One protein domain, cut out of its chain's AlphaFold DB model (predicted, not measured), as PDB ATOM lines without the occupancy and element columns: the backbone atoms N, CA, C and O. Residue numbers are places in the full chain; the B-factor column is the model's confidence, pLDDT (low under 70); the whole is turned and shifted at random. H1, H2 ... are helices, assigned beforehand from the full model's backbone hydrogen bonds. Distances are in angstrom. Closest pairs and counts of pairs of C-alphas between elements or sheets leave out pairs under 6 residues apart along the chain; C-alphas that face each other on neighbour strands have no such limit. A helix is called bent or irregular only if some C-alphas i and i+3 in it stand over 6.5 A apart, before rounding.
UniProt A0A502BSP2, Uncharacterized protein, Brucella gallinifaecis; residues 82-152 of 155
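AT A GLANCE: This is residues 82 to 152 of the 155 residues of an uncharacterized protein of Brucella gallinifaecis (UniProt A0A502BSP2). Two helices, H2 and H3, stand loosely side by side and run the same way, with the longest helix, H4, laid across the end where they finish and the short H1 crosswise on one side of them. The 71 printed residues form a rounded, compact whole, all helix by class, with four named helices in the order H1, H2, H3, H4 and no named strand. The radius of gyration of the C-alphas is 10.7 A, and the spans are 27 by 25 by 22 A.

HOW THE PARTS SIT: Start at H1, residues 82 to 88, and look across to H3, residues 122 to 131: they only just touch, with 3 pairs of C-alphas within 8 A, the closest being Leu 83 and Glu 126 at 5.6 A, and stand about perpendicular at 77 degrees. H1 is close to but not clearly touching H2, residues 100 to 110; their closest C-alphas, Ile 87 and Ala 107, are 7.5 A apart. H2 and H3 only just touch, also with 3 such pairs, the closest C-alphas being Ile 100 and Leu 122 at 6.6 A; they run the same way at a shallow tilt of 23 degrees. H4, residues 134 to 146, touches H2, about perpendicular at 80 degrees, with the C-alphas of Leu 110 and Ala 140 closest at 4.5 A. H3 and H4 are close but not clearly touching, and H1 and H4 are only just apart, closest 8.4 A. Every O i to N i+4 pair is within hydrogen-bond range in H1, H2 and H3; in H4 3 of 9 are, beside 8 of 10 O i to N i+3 pairs.

IN THESE COORDINATES: Find C-alpha 82 at (193.568, 202.964, 189.262); from there H1 runs 9.5 A. H2 begins at C-alpha 100, (183.029, 193.900, 183.297), and measures 15.5 A; H3 measures 14.2 A. H4 runs 20.8 A to C-alpha 146 at (174.871, 210.380, 178.803) and is irregular, with C-alphas 142 and 145 7.1 A apart.

THE WHOLE: The two C-alphas farthest apart, of Lys 98 and Lys 135, are 27.8 A apart. The printed part has no cut; the links H1 to H2 and H2 to H3 are long, and H3 to H4 is tight. Mean pLDDT of the printed part is 85.4, and residue 117 is under 70.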
ATOM      1  N   ALA A  82     193.274 201.998 190.313       83.12
ATOM      2  CA  ALA A  82     193.568 202.964 189.262       83.12
ATOM      3  C   ALA A  82     192.392 203.120 188.284       83.12
ATOM      4  O   ALA A  82     191.981 204.248 187.999       83.12
ATOM      5  N   LEU A  83     191.800 202.017 187.811       85.81
ATOM      6  CA  LEU A  83     190.638 202.052 186.921       85.81
ATOM      7  C   LEU A  83     189.428 202.703 187.605       85.81
ATOM      8  O   LEU A  83     188.776 203.578 187.022       85.81
ATOM      9  N   LYS A  84     189.165 202.337 188.866       86.12
ATOM     10  CA  LYS A  84     188.106 202.959 189.677       86.12
ATOM     11  C   LYS A  84     188.338 204.458 189.849       86.12
ATOM     12  O   LYS A  84     187.392 205.225 189.690       86.12
ATOM     13  N   ALA A  85     189.570 204.893 190.107       85.44
ATOM     14  CA  ALA A  85     189.917 206.306 190.242       85.44
ATOM     15  C   ALA A  85     189.776 207.071 188.913       85.44
ATOM     16  O   ALA A  85     189.251 208.189 188.891       85.44
ATOM     17  N   PHE A  86     190.181 206.474 187.785       86.81
ATOM     18  CA  PHE A  86     190.040 207.106 186.473       86.81
ATOM     19  C   PHE A  86     188.587 207.383 186.125       86.81
ATOM     20  O   PHE A  86     188.286 208.498 185.701       86.81
ATOM     21  N   ILE A  87     187.705 206.410 186.340       88.12
ATOM     22  CA  ILE A  87     186.267 206.540 186.089       88.12
ATOM     23  C   ILE A  87     185.612 207.433 187.161       88.12
ATOM     24  O   ILE A  87     184.851 208.346 186.838       88.12
ATOM     25  N   GLY A  88     185.991 207.253 188.428       86.06
ATOM     26  CA  GLY A  88     185.509 208.017 189.582       86.06
ATOM     27  C   GLY A  88     185.750 209.518 189.476       86.06
ATOM     28  O   GLY A  88     184.832 210.314 189.664       86.06
ATOM     29  N   SER A  89     186.951 209.920 189.051       85.19
ATOM     30  CA  SER A  89     187.309 211.330 188.828       85.19
ATOM     31  C   SER A  89     186.446 212.046 187.768       85.19
ATOM     32  O   SER A  89     186.523 213.273 187.625       85.19
ATOM     33  N   ARG A  90     185.618 211.299 187.018       87.62
ATOM     34  CA  ARG A  90     184.692 211.817 185.995       87.62
ATOM     35  C   ARG A  90     183.242 211.885 186.455       87.62
ATOM     36  O   ARG A  90     182.407 212.232 185.635       87.62
ATOM     37  N   GLY A  91     182.950 211.617 187.728       84.00
ATOM     38  CA  GLY A  91     181.591 211.693 188.281       84.00
ATOM     39  C   GLY A  91     180.796 210.393 188.150       84.00
ATOM     40  O   GLY A  91     179.565 210.403 188.170       84.00
ATOM     41  N   VAL A  92     181.488 209.263 187.992       88.56
ATOM     42  CA  VAL A  92     180.877 207.931 187.975       88.56
ATOM     43  C   VAL A  92     181.154 207.233 189.300       88.56
ATOM     44  O   VAL A  92     182.283 207.172 189.776       88.56
ATOM     45  N   LYS A  93     180.128 206.638 189.896       88.69
ATOM     46  CA  LYS A  93     180.249 205.851 191.116       88.69
ATOM     47  C   LYS A  93     180.772 204.454 190.782       88.69
ATOM     48  O   LYS A  93     179.991 203.534 190.555       88.69
ATOM     49  N   ALA A  94     182.095 204.276 190.797       84.50
ATOM     50  CA  ALA A  94     182.741 202.995 190.479       84.50
ATOM     51  C   ALA A  94     182.216 201.817 191.328       84.50
ATOM     52  O   ALA A  94     182.132 200.699 190.839       84.50
ATOM     53  N   SER A  95     181.760 202.069 192.563       81.56
ATOM     54  CA  SER A  95     181.147 201.051 193.433       81.56
ATOM     55  C   SER A  95     179.799 200.504 192.926       81.56
ATOM     56  O   SER A  95     179.269 199.553 193.499       81.56
ATOM     57  N   LYS A  96     179.185 201.143 191.923       83.94
ATOM     58  CA  LYS A  96     177.934 200.699 191.287       83.94
ATOM     59  C   LYS A  96     178.177 199.850 190.038       83.94
ATOM     60  O   LYS A  96     177.241 199.193 189.600       83.94
ATOM     61  N   LEU A  97     179.404 199.826 189.516       85.06
ATOM     62  CA  LEU A  97     179.805 198.988 188.388       85.06
ATOM     63  C   LEU A  97     180.131 197.595 188.928       85.06
ATOM     64  O   LEU A  97     181.107 197.422 189.659       85.06
ATOM     65  N   LYS A  98     179.265 196.619 188.651       81.44
ATOM     66  CA  LYS A  98     179.353 195.274 189.246       81.44
ATOM     67  C   LYS A  98     179.864 194.229 188.265       81.44
ATOM     68  O   LYS A  98     180.281 193.166 188.707       81.44
ATOM     69  N   THR A  99     179.819 194.522 186.971       82.56
ATOM     70  CA  THR A  99     180.195 193.609 185.886       82.56
ATOM     71  C   THR A  99     181.264 194.233 184.992       82.56
ATOM     72  O   THR A  99     181.397 195.456 184.950       82.56
ATOM     73  N   ILE A 100     182.031 193.413 184.263       83.38
ATOM     74  CA  ILE A 100     183.029 193.900 183.297       83.38
ATOM     75  C   ILE A 100     182.321 194.740 182.227       83.38
ATOM     76  O   ILE A 100     182.802 195.807 181.842       83.38
ATOM     77  N   GLU A 101     181.128 194.308 181.822       84.12
ATOM     78  CA  GLU A 101     180.251 195.019 180.905       84.12
ATOM     79  C   GLU A 101     179.906 196.425 181.403       84.12
ATOM     80  O   GLU A 101     179.922 197.354 180.601       84.12
ATOM     81  N   ASP A 102     179.623 196.614 182.697       86.00
ATOM     82  CA  ASP A 102     179.317 197.941 183.252       86.00
ATOM     83  C   ASP A 102     180.502 198.897 183.074       86.00
ATOM     84  O   ASP A 102     180.330 200.035 182.628       86.00
ATOM     85  N   PHE A 103     181.717 198.424 183.370       89.12
ATOM     86  CA  PHE A 103     182.939 199.211 183.198       89.12
ATOM     87  C   PHE A 103     183.158 199.596 181.734       89.12
ATOM     88  O   PHE A 103     183.379 200.772 181.434       89.12
ATOM     89  N   TRP A 104     183.041 198.637 180.814       89.62
ATOM     90  CA  TRP A 104     183.219 198.890 179.384       89.62
ATOM     91  C   TRP A 104     182.130 199.791 178.800       89.62
ATOM     92  O   TRP A 104     182.445 200.704 178.039       89.62
ATOM     93  N   LYS A 105     180.863 199.598 179.186       88.88
ATOM     94  CA  LYS A 105     179.744 200.445 178.744       88.88
ATOM     95  C   LYS A 105     179.941 201.890 179.175       88.88
ATOM     96  O   LYS A 105     179.831 202.795 178.352       88.88
ATOM     97  N   VAL A 106     180.265 202.119 180.448       90.38
ATOM     98  CA  VAL A 106     180.494 203.479 180.942       90.38
ATOM     99  C   VAL A 106     181.716 204.102 180.276       90.38
ATOM    100  O   VAL A 106     181.653 205.252 179.846       90.38
ATOM    101  N   ALA A 107     182.806 203.354 180.121       90.50
ATOM    102  CA  ALA A 107     184.000 203.858 179.458       90.50
ATOM    103  C   ALA A 107     183.749 204.209 177.977       90.50
ATOM    104  O   ALA A 107     184.221 205.247 177.517       90.50
ATOM    105  N   ALA A 108     182.948 203.419 177.254       90.12
ATOM    106  CA  ALA A 108     182.531 203.717 175.882       90.12
ATOM    107  C   ALA A 108     181.664 204.985 175.784       90.12
ATOM    108  O   ALA A 108     181.782 205.738 174.822       90.12
ATOM    109  N   ILE A 109     180.828 205.267 176.790       89.94
ATOM    110  CA  ILE A 109     180.058 206.521 176.851       89.94
ATOM    111  C   ILE A 109     180.977 207.712 177.135       89.94
ATOM    112  O   ILE A 109     180.826 208.763 176.517       89.94
ATOM    113  N   LEU A 110     181.923 207.561 178.064       89.31
ATOM    114  CA  LEU A 110     182.851 208.623 178.453       89.31
ATOM    115  C   LEU A 110     183.836 208.967 177.324       89.31
ATOM    116  O   LEU A 110     184.051 210.148 177.038       89.31
ATOM    117  N   TRP A 111     184.388 207.957 176.646       90.31
ATOM    118  CA  TRP A 111     185.393 208.103 175.587       90.31
ATOM    119  C   TRP A 111     184.964 207.432 174.273       90.31
ATOM    120  O   TRP A 111     185.659 206.539 173.778       90.31
ATOM    121  N   PRO A 112     183.874 207.892 173.638       88.00
ATOM    122  CA  PRO A 112     183.282 207.212 172.486       88.00
ATOM    123  C   PRO A 112     184.201 207.175 171.265       88.00
ATOM    124  O   PRO A 112     184.037 206.320 170.405       88.00
ATOM    125  N   GLN A 113     185.176 208.084 171.168       86.88
ATOM    126  CA  GLN A 113     186.144 208.105 170.067       86.88
ATOM    127  C   GLN A 113     187.306 207.123 170.250       86.88
ATOM    128  O   GLN A 113     187.973 206.796 169.273       86.88
ATOM    129  N   HIS A 114     187.539 206.642 171.472       85.69
ATOM    130  CA  HIS A 114     188.701 205.814 171.806       85.69
ATOM    131  C   HIS A 114     188.334 204.413 172.284       85.69
ATOM    132  O   HIS A 114     189.141 203.497 172.181       85.69
ATOM    133  N   ILE A 115     187.119 204.240 172.798       85.50
ATOM    134  CA  ILE A 115     186.627 202.970 173.310       85.50
ATOM    135  C   ILE A 115     185.423 202.584 172.459       85.50
ATOM    136  O   ILE A 115     184.313 203.075 172.650       85.50
ATOM    137  N   LYS A 116     185.681 201.723 171.472       76.88
ATOM    138  CA  LYS A 116     184.684 201.141 170.569       76.88
ATOM    139  C   LYS A 116     184.917 199.634 170.478       76.88
ATOM    140  O   LYS A 116     186.061 199.189 170.463       76.88
ATOM    141  N   GLY A 117     183.841 198.864 170.344       67.06
ATOM    142  CA  GLY A 117     183.923 197.452 169.971       67.06
ATOM    143  C   GLY A 117     183.842 196.460 171.133       67.06
ATOM    144  O   GLY A 117     183.061 196.638 172.066       67.06
ATOM    145  N   LYS A 118     184.583 195.353 170.989       72.19
ATOM    146  CA  LYS A 118     184.444 194.122 171.776       72.19
ATOM    147  C   LYS A 118     184.857 194.331 173.235       72.19
ATOM    148  O   LYS A 118     185.908 194.898 173.513       72.19
ATOM    149  N   ILE A 119     184.036 193.814 174.145       80.56
ATOM    150  CA  ILE A 119     184.304 193.804 175.584       80.56
ATOM    151  C   ILE A 119     185.507 192.892 175.846       80.56
ATOM    152  O   ILE A 119     185.488 191.713 175.482       80.56
ATOM    153  N   GLY A 120     186.562 193.469 176.417       81.19
ATOM    154  CA  GLY A 120     187.787 192.783 176.823       81.19
ATOM    155  C   GLY A 120     187.903 192.641 178.342       81.19
ATOM    156  O   GLY A 120     186.937 192.852 179.076       81.19
ATOM    157  N   SER A 121     189.100 192.319 178.835       85.12
ATOM    158  CA  SER A 121     189.368 192.313 180.279       85.12
ATOM    159  C   SER A 121     189.412 193.738 180.852       85.12
ATOM    160  O   SER A 121     189.493 194.728 180.118       85.12
ATOM    161  N   LEU A 122     189.363 193.866 182.180       86.19
ATOM    162  CA  LEU A 122     189.513 195.173 182.824       86.19
ATOM    163  C   LEU A 122     190.930 195.736 182.730       86.19
ATOM    164  O   LEU A 122     191.078 196.950 182.634       86.19
ATOM    165  N   ASP A 123     191.951 194.881 182.685       83.81
ATOM    166  CA  ASP A 123     193.336 195.323 182.494       83.81
ATOM    167  C   ASP A 123     193.527 195.947 181.109       83.81
ATOM    168  O   ASP A 123     194.177 196.983 180.965       83.81
ATOM    169  N   GLN A 124     192.886 195.369 180.085       86.31
ATOM    170  CA  GLN A 124     192.852 195.942 178.738       86.31
ATOM    171  C   GLN A 124     192.152 197.304 178.732       86.31
ATOM    172  O   GLN A 124     192.642 198.255 178.121       86.31
ATOM    173  N   LEU A 125     191.028 197.417 179.448       88.31
ATOM    174  CA  LEU A 125     190.313 198.682 179.584       88.31
ATOM    175  C   LEU A 125     191.169 199.748 180.280       88.31
ATOM    176  O   LEU A 125     191.232 200.891 179.826       88.31
ATOM    177  N   GLU A 126     191.849 199.383 181.365       88.50
ATOM    178  CA  GLU A 126     192.743 200.287 182.079       88.50
ATOM    179  C   GLU A 126     193.906 200.744 181.193       88.50
ATOM    180  O   GLU A 126     194.190 201.943 181.138       88.50
ATOM    181  N   ALA A 127     194.547 199.823 180.472       87.38
ATOM    182  CA  ALA A 127     195.637 200.141 179.555       87.38
ATOM    183  C   ALA A 127     195.192 201.128 178.464       87.38
ATOM    184  O   ALA A 127     195.890 202.110 178.199       87.38
ATOM    185  N   HIS A 128     193.996 200.931 177.894       88.69
ATOM    186  CA  HIS A 128     193.403 201.868 176.938       88.69
ATOM    187  C   HIS A 128     193.146 203.247 177.549       88.69
ATOM    188  O   HIS A 128     193.458 204.256 176.929       88.69
ATOM    189  N   ILE A 129     192.608 203.330 178.767       88.50
ATOM    190  CA  ILE A 129     192.355 204.627 179.414       88.50
ATOM    191  C   ILE A 129     193.672 205.331 179.774       88.50
ATOM    192  O   ILE A 129     193.771 206.556 179.659       88.50
ATOM    193  N   ARG A 130     194.699 204.579 180.192       87.56
ATOM    194  CA  ARG A 130     196.026 205.120 180.520       87.56
ATOM    195  C   ARG A 130     196.756 205.671 179.298       87.56
ATOM    196  O   ARG A 130     197.442 206.683 179.445       87.56
ATOM    197  N   SER A 131     196.596 205.052 178.126       89.12
ATOM    198  CA  SER A 131     197.231 205.519 176.885       89.12
ATOM    199  C   SER A 131     196.644 206.838 176.368       89.12
ATOM    200  O   SER A 131     197.298 207.548 175.606       89.12
ATOM    201  N   LEU A 132     195.448 207.230 176.828       88.00
ATOM    202  CA  LEU A 132     194.856 208.524 176.498       88.00
ATOM    203  C   LEU A 132     195.639 209.691 177.116       88.00
ATOM    204  O   LEU A 132     196.014 209.702 178.298       88.00
ATOM    205  N   SER A 133     195.783 210.763 176.343       86.94
ATOM    206  CA  SER A 133     196.338 212.025 176.835       86.94
ATOM    207  C   SER A 133     195.462 212.636 177.937       86.94
ATOM    208  O   SER A 133     194.261 212.367 178.050       86.94
ATOM    209  N   LYS A 134     196.042 213.526 178.753       84.81
ATOM    210  CA  LYS A 134     195.309 214.237 179.817       84.81
ATOM    211  C   LYS A 134     194.093 215.002 179.273       84.81
ATOM    212  O   LYS A 134     193.043 214.993 179.909       84.81
ATOM    213  N   LYS A 135     194.218 215.613 178.084       84.56
ATOM    214  CA  LYS A 135     193.124 216.330 177.405       84.56
ATOM    215  C   LYS A 135     191.988 215.381 177.009       84.56
ATOM    216  O   LYS A 135     190.840 215.644 177.349       84.56
ATOM    217  N   GLN A 136     192.308 214.242 176.389       85.25
ATOM    218  CA  GLN A 136     191.315 213.222 176.014       85.25
ATOM    219  C   GLN A 136     190.612 212.626 177.241       85.25
ATOM    220  O   GLN A 136     189.394 212.460 177.248       85.25
ATOM    221  N   ARG A 137     191.356 212.378 178.328       83.00
ATOM    222  CA  ARG A 137     190.774 211.930 179.603       83.00
ATOM    223  C   ARG A 137     189.806 212.948 180.202       83.00
ATOM    224  O   ARG A 137     188.808 212.554 180.797       83.00
ATOM    225  N   GLN A 138     190.078 214.241 180.042       83.31
ATOM    226  CA  GLN A 138     189.242 215.310 180.583       83.31
ATOM    227  C   GLN A 138     187.945 215.520 179.788       83.31
ATOM    228  O   GLN A 138     186.908 215.774 180.405       83.31
ATOM    229  N   ALA A 139     187.990 215.350 178.462       82.06
ATOM    230  CA  ALA A 139     186.836 215.503 177.569       82.06
ATOM    231  C   ALA A 139     185.650 214.588 177.939       82.06
ATOM    232  O   ALA A 139     184.497 214.925 177.691       82.06
ATOM    233  N   ALA A 140     185.904 213.475 178.640       82.69
ATOM    234  CA  ALA A 140     184.861 212.583 179.152       82.69
ATOM    235  C   ALA A 140     183.808 213.259 180.043       82.69
ATOM    236  O   ALA A 140     182.683 212.767 180.132       82.69
ATOM    237  N   ARG A 141     184.137 214.386 180.691       81.50
ATOM    238  CA  ARG A 141     183.174 215.133 181.516       81.50
ATOM    239  C   ARG A 141     181.971 215.630 180.714       81.50
ATOM    240  O   ARG A 141     180.869 215.662 181.251       81.50
ATOM    241  N   GLU A 142     182.159 215.960 179.440       84.81
ATOM    242  CA  GLU A 142     181.080 216.424 178.558       84.81
ATOM    243  C   GLU A 142     180.056 215.313 178.289       84.81
ATOM    244  O   GLU A 142     178.854 215.565 178.191       84.81
ATOM    245  N   ASN A 143     180.519 214.062 178.271       86.62
ATOM    246  CA  ASN A 143     179.684 212.888 178.043       86.62
ATOM    247  C   ASN A 143     179.053 212.324 179.323       86.62
ATOM    248  O   ASN A 143     178.200 211.442 179.228       86.62
ATOM    249  N   LEU A 144     179.401 212.834 180.512       86.19
ATOM    250  CA  LEU A 144     178.872 212.329 181.785       86.19
ATOM    251  C   LEU A 144     177.337 212.336 181.821       86.19
ATOM    252  O   LEU A 144     176.727 211.414 182.353       86.19
ATOM    253  N   LYS A 145     176.700 213.342 181.211       86.06
ATOM    254  CA  LYS A 145     175.232 213.446 181.136       86.06
ATOM    255  C   LYS A 145     174.575 212.264 180.410       86.06
ATOM    256  O   LYS A 145     173.400 212.004 180.638       86.06
ATOM    257  N   ARG A 146     175.324 211.561 179.553       87.94
ATOM    258  CA  ARG A 146     174.871 210.380 178.803       87.94
ATOM    259  C   ARG A 146     175.044 209.079 179.590       87.94
ATOM    260  O   ARG A 146     174.527 208.051 179.170       87.94
ATOM    261  N   VAL A 147     175.771 209.104 180.709       87.19
ATOM    262  CA  VAL A 147     175.921 207.941 181.591       87.19
ATOM    263  C   VAL A 147     174.601 207.715 182.348       87.19
ATOM    264  O   VAL A 147     174.050 208.680 182.896       87.19
ATOM    265  N   PRO A 148     174.088 206.469 182.422       86.25
ATOM    266  CA  PRO A 148     172.882 206.145 183.183       86.25
ATOM    267  C   PRO A 148     172.910 206.701 184.610       86.25
ATOM    268  O   PRO A 148     173.957 206.739 185.262       86.25
ATOM    269  N   ALA A 149     171.756 207.171 185.089       85.00
ATOM    270  CA  ALA A 149     171.646 207.827 186.392       85.00
ATOM    271  C   ALA A 149     172.100 206.919 187.541       85.00
ATOM    272  O   ALA A 149     172.743 207.408 188.468       85.00
ATOM    273  N   GLU A 150     171.862 205.604 187.452       83.81
ATOM    274  CA  GLU A 150     172.276 204.652 188.490       83.81
ATOM    275  C   GLU A 150     173.797 204.577 188.713       83.81
ATOM    276  O   GLU A 150     174.242 204.149 189.784       83.81
ATOM    277  N   PHE A 151     174.594 205.000 187.724       85.50
ATOM    278  CA  PHE A 151     176.056 204.961 187.767       85.50
ATOM    279  C   PHE A 151     176.688 206.319 188.054       85.50
ATOM    280  O   PHE A 151     177.889 206.380 188.308       85.50
ATOM    281  N   ARG A 152     175.927 207.415 188.027       85.25
ATOM    282  CA  ARG A 152     176.454 208.752 188.320       85.25
ATOM    283  C   ARG A 152     176.611 208.954 189.827       85.25
ATOM    284  O   ARG A 152     175.860 208.404 190.632       85.25
TER     285      ARG A 152